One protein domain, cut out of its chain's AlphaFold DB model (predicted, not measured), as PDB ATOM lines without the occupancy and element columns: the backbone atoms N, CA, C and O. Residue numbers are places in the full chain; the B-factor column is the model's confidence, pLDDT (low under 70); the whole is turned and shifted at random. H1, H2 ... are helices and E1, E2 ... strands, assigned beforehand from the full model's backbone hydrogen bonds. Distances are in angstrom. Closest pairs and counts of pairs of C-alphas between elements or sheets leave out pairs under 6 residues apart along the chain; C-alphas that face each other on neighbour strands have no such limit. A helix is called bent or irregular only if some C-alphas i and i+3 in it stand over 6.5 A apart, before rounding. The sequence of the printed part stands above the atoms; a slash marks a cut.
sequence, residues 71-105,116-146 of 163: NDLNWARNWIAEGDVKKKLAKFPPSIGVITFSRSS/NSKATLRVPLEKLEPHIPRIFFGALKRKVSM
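This is residues 71 to 105 and 116 to 146 of the 163 residues of an uncharacterized protein of Arthrobotrys oligospora (strain ATCC 24927 / CBS 115.81 / DSM 1491) (UniProt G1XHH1). A two-stranded antiparallel ribbon, E1 and E2, reaches away like an arm from a loose, open group of four helices, and it makes one end of the longest axis, with H1 toward the other end. H4 meets H1 near their starts in a corner, H3 runs beside the first part of H4, and H2 keeps away from the other helices. The printed part has 66 residues, with four named helices and two named strands in the order H1, H2, E1, E2, H3, H4, and its class is mixed, helices and strands. The whole is loose, with a radius of gyration of the C-alphas of 14.3 A, and elongated, spanning 47 by 29 by 20 A.

Start at H1, residues 71 to 81; a tight link leads to H2, residues 85 to 90, which is apart from H1. Residues 81 to 87, of which 85 to 87 belong to H2, stand free. A short link then leads to E1, residues 98 to 103, the antiparallel neighbour of E2, residues 117 to 124, with 158 degrees between their directions. Look there for N 98 and O 122, 2.8 A apart, and N 118 and O 102, 3.0 A apart, both pairs within hydrogen-bond range. E2 is joined by a tight link to H3, residues 125 to 131, which is irregular, but only just: C-alphas 127 and 130 are 6.9 A apart. Next comes H4, residues 134 to 146, which is close to H3 but not clearly touching; their closest C-alphas, of Glu 129 and Phe 137, are 7.8 A apart. H3 and H4 run opposite ways at a shallow tilt of 23 degrees. H4 touches H1 with residues 134 to 135 alone, and the closest C-alphas, of Asp 72 and Arg 134, are 7.1 A apart. The lines of H1 and H4 are only just about perpendicular, at 72 degrees. In H1 and H2 every O i to N i+4 pair is within hydrogen-bond range; in H4 6 of 9 are, and in H3 1 of 3, beside 3 of 4 O i to N i+3 pairs.

Find C-alpha 71 at (248.295, 176.719, 185.984); from there H1 runs 15.0 A to C-alpha 81. H2 is 8.6 A long. Find C-alpha 98 at (232.769, 150.895, 177.978), where E1 begins its 17.0 A. E2 covers 23.3 A and H3 10.4 A. H4 runs 20.2 A and ends with C-alpha 146 at (220.770, 163.441, 187.617).

The C-alphas of Asn 71 and Ser 105, the two farthest apart, are 47.9 A apart. Residues 106 to 115 are not printed, and C-alphas 105 and 116 stand 8.5 A apart across this cut. Of the links that are printed whole, none is long. The mean pLDDT of the printed part is 81.3; look for values under 70 at residues 104 to 105, 116 and 143 to 146.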
ATOM      1  N   ASN A  71     247.903 177.811 186.869       89.94
ATOM      2  CA  ASN A  71     248.295 176.719 185.984       89.94
ATOM      3  C   ASN A  71     247.074 175.921 185.509       89.94
ATOM      4  O   ASN A  71     246.940 175.666 184.313       89.94
ATOM      5  N   ASP A  72     246.150 175.599 186.411       87.50
ATOM      6  CA  ASP A  72     244.875 174.933 186.158       87.50
ATOM      7  C   ASP A  72     244.006 175.781 185.225       87.50
ATOM      8  O   ASP A  72     243.400 175.267 184.278       87.50
ATOM      9  N   LEU A  73     243.969 177.098 185.455       90.38
ATOM     10  CA  LEU A  73     243.239 178.042 184.606       90.38
ATOM     11  C   LEU A  73     243.848 178.127 183.201       90.38
ATOM     12  O   LEU A  73     243.116 178.081 182.209       90.38
ATOM     13  N   ASN A  74     245.175 178.215 183.094       92.81
ATOM     14  CA  ASN A  74     245.866 178.236 181.806       92.81
ATOM     15  C   ASN A  74     245.715 176.911 181.059       92.81
ATOM     16  O   ASN A  74     245.447 176.913 179.855       92.81
ATOM     17  N   TRP A  75     245.789 175.782 181.762       91.62
ATOM     18  CA  TRP A  75     245.509 174.475 181.183       91.62
ATOM     19  C   TRP A  75     244.077 174.400 180.657       91.62
ATOM     20  O   TRP A  75     243.879 173.981 179.518       91.62
ATOM     21  N   ALA A  76     243.085 174.867 181.418       91.25
ATOM     22  CA  ALA A  76     241.695 174.892 180.974       91.25
ATOM     23  C   ALA A  76     241.481 175.752 179.722       91.25
ATOM     24  O   ALA A  76     240.805 175.316 178.787       91.25
ATOM     25  N   ARG A  77     242.092 176.940 179.670       93.06
ATOM     26  CA  ARG A  77     242.048 177.821 178.492       93.06
ATOM     27  C   ARG A  77     242.667 177.149 177.272       93.06
ATOM     28  O   ARG A  77     242.015 177.076 176.234       93.06
ATOM     29  N   ASN A  78     243.868 176.593 177.416       91.00
ATOM     30  CA  ASN A  78     244.563 175.889 176.337       91.00
ATOM     31  C   ASN A  78     243.785 174.653 175.878       91.00
ATOM     32  O   ASN A  78     243.660 174.402 174.681       91.00
ATOM     33  N   TRP A  79     243.197 173.916 176.822       90.69
ATOM     34  CA  TRP A  79     242.343 172.777 176.523       90.69
ATOM     35  C   TRP A  79     241.122 173.211 175.714       90.69
ATOM     36  O   TRP A  79     240.770 172.525 174.766       90.69
ATOM     37  N   ILE A  80     240.474 174.340 176.019       89.38
ATOM     38  CA  ILE A  80     239.344 174.850 175.217       89.38
ATOM     39  C   ILE A  80     239.820 175.340 173.843       89.38
ATOM     40  O   ILE A  80     239.193 175.003 172.838       89.38
ATOM     41  N   ALA A  81     240.928 176.082 173.802       90.12
ATOM     42  CA  ALA A  81     241.497 176.664 172.588       90.12
ATOM     43  C   ALA A  81     241.963 175.608 171.574       90.12
ATOM     44  O   ALA A  81     241.922 175.849 170.367       90.12
ATOM     45  N   GLU A  82     242.361 174.417 172.035       84.69
ATOM     46  CA  GLU A  82     242.666 173.274 171.173       84.69
ATOM     47  C   GLU A  82     241.378 172.766 170.487       84.69
ATOM     48  O   GLU A  82     240.719 171.831 170.935       84.69
ATOM     49  N   GLY A  83     240.976 173.401 169.386       79.38
ATOM     50  CA  GLY A  83     239.749 173.067 168.649       79.38
ATOM     51  C   GLY A  83     239.791 171.724 167.907       79.38
ATOM     52  O   GLY A  83     238.754 171.220 167.476       79.38
ATOM     53  N   ASP A  84     240.973 171.117 167.768       84.38
ATOM     54  CA  ASP A  84     241.141 169.851 167.059       84.38
ATOM     55  C   ASP A  84     240.726 168.657 167.933       84.38
ATOM     56  O   ASP A  84     241.475 168.123 168.759       84.38
ATOM     57  N   VAL A  85     239.488 168.217 167.714       79.12
ATOM     58  CA  VAL A  85     238.880 167.072 168.397       79.12
ATOM     59  C   VAL A  85     239.673 165.782 168.166       79.12
ATOM     60  O   VAL A  85     239.731 164.951 169.071       79.12
ATOM     61  N   LYS A  86     240.314 165.598 167.001       78.94
ATOM     62  CA  LYS A  86     241.081 164.372 166.714       78.94
ATOM     63  C   LYS A  86     242.336 164.303 167.575       78.94
ATOM     64  O   LYS A  86     242.620 163.254 168.147       78.94
ATOM     65  N   LYS A  87     243.038 165.431 167.720       79.69
ATOM     66  CA  LYS A  87     244.215 165.534 168.596       79.69
ATOM     67  C   LYS A  87     243.854 165.311 170.058       79.69
ATOM     68  O   LYS A  87     244.556 164.580 170.746       79.69
ATOM     69  N   LYS A  88     242.729 165.863 170.518       82.12
ATOM     70  CA  LYS A  88     242.207 165.582 171.863       82.12
ATOM     71  C   LYS A  88     241.868 164.109 172.047       82.12
ATOM     72  O   LYS A  88     242.258 163.529 173.051       82.12
ATOM     73  N   LEU A  89     241.179 163.500 171.081       78.00
ATOM     74  CA  LEU A  89     240.755 162.103 171.167       78.00
ATOM     75  C   LEU A  89     241.945 161.138 171.209       78.00
ATOM     76  O   LEU A  89     241.913 160.179 171.972       78.00
ATOM     77  N   ALA A  90     243.010 161.427 170.458       82.00
ATOM     78  CA  ALA A  90     244.240 160.637 170.466       82.00
ATOM     79  C   ALA A  90     244.938 160.601 171.839       82.00
ATOM     80  O   ALA A  90     245.675 159.659 172.118       82.00
ATOM     81  N   LYS A  91     244.693 161.591 172.711       82.62
ATOM     82  CA  LYS A  91     245.232 161.623 174.083       82.62
ATOM     83  C   LYS A  91     244.494 160.679 175.037       82.62
ATOM     84  O   LYS A  91     244.979 160.450 176.144       82.62
ATOM     85  N   PHE A  92     243.335 160.146 174.646       84.62
ATOM     86  CA  PHE A  92     242.556 159.234 175.480       84.62
ATOM     87  C   PHE A  92     242.832 157.772 175.111       84.62
ATOM     88  O   PHE A  92     242.758 157.410 173.933       84.62
ATOM     89  N   PRO A  93     243.088 156.894 176.096       85.81
ATOM     90  CA  PRO A  93     243.241 155.474 175.821       85.81
ATOM     91  C   PRO A  93     241.899 154.865 175.365       85.81
ATOM     92  O   PRO A  93     240.853 155.208 175.923       85.81
ATOM     93  N   PRO A  94     241.892 153.899 174.426       79.81
ATOM     94  CA  PRO A  94     240.664 153.216 173.997       79.81
ATOM     95  C   PRO A  94     239.902 152.530 175.144       79.81
ATOM     96  O   PRO A  94     238.686 152.373 175.084       79.81
ATOM     97  N   SER A  95     240.611 152.151 176.210       82.06
ATOM     98  CA  SER A  95     240.084 151.501 177.416       82.06
ATOM     99  C   SER A  95     239.538 152.472 178.474       82.06
ATOM    100  O   SER A  95     239.206 152.052 179.591       82.06
ATOM    101  N   ILE A  96     239.428 153.770 178.158       85.88
ATOM    102  CA  ILE A  96     238.926 154.777 179.104       85.88
ATOM    103  C   ILE A  96     237.480 154.514 179.542       85.88
ATOM    104  O   ILE A  96     237.082 154.885 180.646       85.88
ATOM    105  N   GLY A  97     236.691 153.838 178.708       84.62
ATOM    106  CA  GLY A  97     235.295 153.552 178.993       84.62
ATOM    107  C   GLY A  97     234.773 152.304 178.300       84.62
ATOM    108  O   GLY A  97     235.480 151.616 177.571       84.62
ATOM    109  N   VAL A  98     233.497 152.029 178.547       83.94
ATOM    110  CA  VAL A  98     232.769 150.895 177.978       83.94
ATOM    111  C   VAL A  98     231.778 151.413 176.946       83.94
ATOM    112  O   VAL A  98     230.937 152.258 177.260       83.94
ATOM    113  N   ILE A  99     231.865 150.891 175.723       84.06
ATOM    114  CA  ILE A  99     230.948 151.208 174.625       84.06
ATOM    115  C   ILE A  99     229.930 150.076 174.497       84.06
ATOM    116  O   ILE A  99     230.300 148.909 174.399       84.06
ATOM    117  N   THR A 100     228.644 150.411 174.467       80.88
ATOM    118  CA  THR A 100     227.562 149.458 174.206       80.88
ATOM    119  C   THR A 100     226.725 149.905 173.017       80.88
ATOM    120  O   THR A 100     226.383 151.080 172.882       80.88
ATOM    121  N   PHE A 101     226.375 148.962 172.145       81.88
ATOM    122  CA  PHE A 101     225.532 149.211 170.980       81.88
ATOM    123  C   PHE A 101     224.150 148.602 171.202       81.88
ATOM    124  O   PHE A 101     224.015 147.491 171.705       81.88
ATOM    125  N   SER A 102     223.109 149.330 170.821       75.56
ATOM    126  CA  SER A 102     221.724 148.867 170.882       75.56
ATOM    127  C   SER A 102     220.996 149.239 169.598       75.56
ATOM    128  O   SER A 102     221.259 150.278 168.984       75.56
ATOM    129  N   ARG A 103     220.067 148.378 169.185       72.81
ATOM    130  CA  ARG A 103     219.135 148.685 168.100       72.81
ATOM    131  C   ARG A 103     218.026 149.546 168.687       72.81
ATOM    132  O   ARG A 103     217.472 149.204 169.730       72.81
ATOM    133  N   SER A 104     217.691 150.663 168.051       64.19
ATOM    134  CA  SER A 104     216.500 151.412 168.451       64.19
ATOM    135  C   SER A 104     215.267 150.768 167.812       64.19
ATOM    136  O   SER A 104     214.748 151.256 166.812       64.19
ATOM    137  N   SER A 105     214.825 149.639 168.351       55.81
ATOM    138  CA  SER A 105     213.535 149.050 167.999       55.81
ATOM    139  C   SER A 105     212.489 149.577 168.979       55.81
ATOM    140  O   SER A 105     212.450 149.158 170.134       55.81
ATOM    141  N   ASN A 116     218.480 152.990 162.549       66.56
ATOM    142  CA  ASN A 116     219.040 153.813 163.613       66.56
ATOM    143  C   ASN A 116     219.856 152.911 164.552       66.56
ATOM    144  O   ASN A 116     219.332 151.973 165.161       66.56
ATOM    145  N   SER A 117     221.146 153.204 164.675       75.56
ATOM    146  CA  SER A 117     222.035 152.594 165.661       75.56
ATOM    147  C   SER A 117     222.174 153.523 166.867       75.56
ATOM    148  O   SER A 117     222.259 154.745 166.734       75.56
ATOM    149  N   LYS A 118     222.170 152.955 168.073       80.75
ATOM    150  CA  LYS A 118     222.462 153.694 169.304       80.75
ATOM    151  C   LYS A 118     223.740 153.143 169.912       80.75
ATOM    152  O   LYS A 118     223.764 151.984 170.313       80.75
ATOM    153  N   ALA A 119     224.758 153.986 170.036       83.50
ATOM    154  CA  ALA A 119     225.939 153.717 170.844       83.50
ATOM    155  C   ALA A 119     225.814 154.454 172.186       83.50
ATOM    156  O   ALA A 119     225.311 155.575 172.248       83.50
ATOM    157  N   THR A 120     226.222 153.815 173.274       83.00
ATOM    158  CA  THR A 120     226.316 154.418 174.603       83.00
ATOM    159  C   THR A 120     227.734 154.217 175.116       83.00
ATOM    160  O   THR A 120     228.164 153.083 175.283       83.00
ATOM    161  N   LEU A 121     228.445 155.312 175.382       84.75
ATOM    162  CA  LEU A 121     229.754 155.293 176.035       84.75
ATOM    163  C   LEU A 121     229.576 155.609 177.526       84.75
ATOM    164  O   LEU A 121     228.948 156.613 177.875       84.75
ATOM    165  N   ARG A 122     230.127 154.750 178.389       83.12
ATOM    166  CA  ARG A 122     230.206 154.931 179.845       83.12
ATOM    167  C   ARG A 122     231.664 155.124 180.239       83.12
ATOM    168  O   ARG A 122     232.468 154.222 180.031       83.12
ATOM    169  N   VAL A 123     231.989 156.273 180.823       83.88
ATOM    170  CA  VAL A 123     233.343 156.592 181.307       83.88
ATOM    171  C   VAL A 123     233.297 156.831 182.820       83.88
ATOM    172  O   VAL A 123     232.497 157.670 183.252       83.88
ATOM    173  N   PRO A 124     234.107 156.118 183.627       84.06
ATOM    174  CA  PRO A 124     234.309 156.443 185.037       84.06
ATOM    175  C   PRO A 124     234.973 157.816 185.181       84.06
ATOM    176  O   PRO A 124     235.953 158.100 184.494       84.06
ATOM    177  N   LEU A 125     234.464 158.661 186.081       83.81
ATOM    178  CA  LEU A 125     235.006 160.013 186.278       83.81
ATOM    179  C   LEU A 125     236.476 160.006 186.726       83.81
ATOM    180  O   LEU A 125     237.237 160.855 186.283       83.81
ATOM    181  N   GLU A 126     236.878 159.019 187.527       84.50
ATOM    182  CA  GLU A 126     238.258 158.832 188.006       84.50
ATOM    183  C   GLU A 126     239.252 158.668 186.850       84.50
ATOM    184  O   GLU A 126     240.315 159.279 186.832       84.50
ATOM    185  N   LYS A 127     238.874 157.897 185.821       83.00
ATOM    186  CA  LYS A 127     239.707 157.697 184.625       83.00
ATOM    187  C   LYS A 127     239.783 158.937 183.740       83.00
ATOM    188  O   LYS A 127     240.654 159.022 182.882       83.00
ATOM    189  N   LEU A 128     238.851 159.873 183.906       85.19
ATOM    190  CA  LEU A 128     238.772 161.093 183.112       85.19
ATOM    191  C   LEU A 128     239.618 162.225 183.708       85.19
ATOM    192  O   LEU A 128     240.081 163.092 182.968       85.19
ATOM    193  N   GLU A 129     239.815 162.210 185.028       85.75
ATOM    194  CA  GLU A 129     240.528 163.231 185.804       85.75
ATOM    195  C   GLU A 129     241.926 163.597 185.281       85.75
ATOM    196  O   GLU A 129     242.196 164.792 185.156       85.75
ATOM    197  N   PRO A 130     242.800 162.652 184.882       87.81
ATOM    198  CA  PRO A 130     244.131 163.014 184.391       87.81
ATOM    199  C   PRO A 130     244.128 163.653 182.995       87.81
ATOM    200  O   PRO A 130     245.127 164.233 182.579       87.81
ATOM    201  N   HIS A 131     243.031 163.547 182.243       87.25
ATOM    202  CA  HIS A 131     242.977 163.968 180.839       87.25
ATOM    203  C   HIS A 131     242.202 165.271 180.613       87.25
ATOM    204  O   HIS A 131     242.201 165.813 179.501       87.25
ATOM    205  N   ILE A 132     241.501 165.760 181.636       88.00
ATOM    206  CA  ILE A 132     240.614 166.915 181.539       88.00
ATOM    207  C   ILE A 132     240.922 167.895 182.679       88.00
ATOM    208  O   ILE A 132     241.116 167.462 183.811       88.00
ATOM    209  N   PRO A 133     240.909 169.215 182.420       90.06
ATOM    210  CA  PRO A 133     241.072 170.226 183.455       90.06
ATOM    211  C   PRO A 133     240.106 170.056 184.630       90.06
ATOM    212  O   PRO A 133     238.888 169.937 184.448       90.06
ATOM    213  N   ARG A 134     240.651 170.114 185.851       86.38
ATOM    214  CA  ARG A 134     239.922 169.930 187.123       86.38
ATOM    215  C   ARG A 134     238.716 170.856 187.265       86.38
ATOM    216  O   ARG A 134     237.670 170.443 187.761       86.38
ATOM    217  N   ILE A 135     238.827 172.068 186.727       88.44
ATOM    218  CA  ILE A 135     237.773 173.093 186.709       88.44
ATOM    219  C   ILE A 135     236.473 172.564 186.083       88.44
ATOM    220  O   ILE A 135     235.370 172.901 186.521       88.44
ATOM    221  N   PHE A 136     236.565 171.672 185.093       86.81
ATOM    222  CA  PHE A 136     235.383 171.107 184.445       86.81
ATOM    223  C   PHE A 136     234.679 170.055 185.308       86.81
ATOM    224  O   PHE A 136     233.467 169.861 185.169       86.81
ATOM    225  N   PHE A 137     235.378 169.418 186.253       84.56
ATOM    226  CA  PHE A 137     234.795 168.367 187.090       84.56
ATOM    227  C   PHE A 137     233.720 168.886 188.037       84.56
ATOM    228  O   PHE A 137     232.764 168.157 188.300       84.56
ATOM    229  N   GLY A 138     233.795 170.143 188.481       81.19
ATOM    230  CA  GLY A 138     232.711 170.761 189.250       81.19
ATOM    231  C   GLY A 138     231.393 170.773 188.466       81.19
ATOM    232  O   GLY A 138     230.343 170.376 188.974       81.19
ATOM    233  N   ALA A 139     231.443 171.146 187.185       80.12
ATOM    234  CA  ALA A 139     230.277 171.105 186.309       80.12
ATOM    235  C   ALA A 139     229.838 169.667 185.984       80.12
ATOM    236  O   ALA A 139     228.636 169.383 186.009       80.12
ATOM    237  N   LEU A 140     230.786 168.757 185.729       81.50
ATOM    238  CA  LEU A 140     230.488 167.354 185.428       81.50
ATOM    239  C   LEU A 140     229.796 166.665 186.609       81.50
ATOM    240  O   LEU A 140     228.717 166.106 186.423       81.50
ATOM    241  N   LYS A 141     230.337 166.769 187.829       79.88
ATOM    242  CA  LYS A 141     229.765 166.156 189.043       79.88
ATOM    243  C   LYS A 141     228.345 166.655 189.325       79.88
ATOM    244  O   LYS A 141     227.462 165.847 189.615       79.88
ATOM    245  N   ARG A 142     228.082 167.956 189.135       72.12
ATOM    246  CA  ARG A 142     226.724 168.522 189.252       72.12
ATOM    247  C   ARG A 142     225.741 167.892 188.265       72.12
ATOM    248  O   ARG A 142     224.613 167.598 188.644       72.12
ATOM    249  N   LYS A 143     226.162 167.637 187.022       63.81
ATOM    250  CA  LYS A 143     225.304 166.987 186.014       63.81
ATOM    251  C   LYS A 143     225.161 165.476 186.222       63.81
ATOM    252  O   LYS A 143     224.117 164.925 185.882       63.81
ATOM    253  N   VAL A 144     226.153 164.810 186.822       60.22
ATOM    254  CA  VAL A 144     226.066 163.385 187.200       60.22
ATOM    255  C   VAL A 144     225.039 163.144 188.317       60.22
ATOM    256  O   VAL A 144     224.436 162.073 188.359       60.22
ATOM    257  N   SER A 145     224.714 164.157 189.134       45.75
ATOM    258  CA  SER A 145     223.643 164.086 190.149       45.75
ATOM    259  C   SER A 145     222.233 163.814 189.581       45.75
ATOM    260  O   SER A 145     221.295 163.634 190.360       45.75
ATOM    261  N   MET A 146     222.054 163.744 188.259       40.97
ATOM    262  CA  MET A 146     220.770 163.441 187.617       40.97
ATOM    263  C   MET A 146     220.578 161.953 187.265       40.97
ATOM    264  O   MET A 146     219.735 161.624 186.441       40.97
TER     265      MET A 146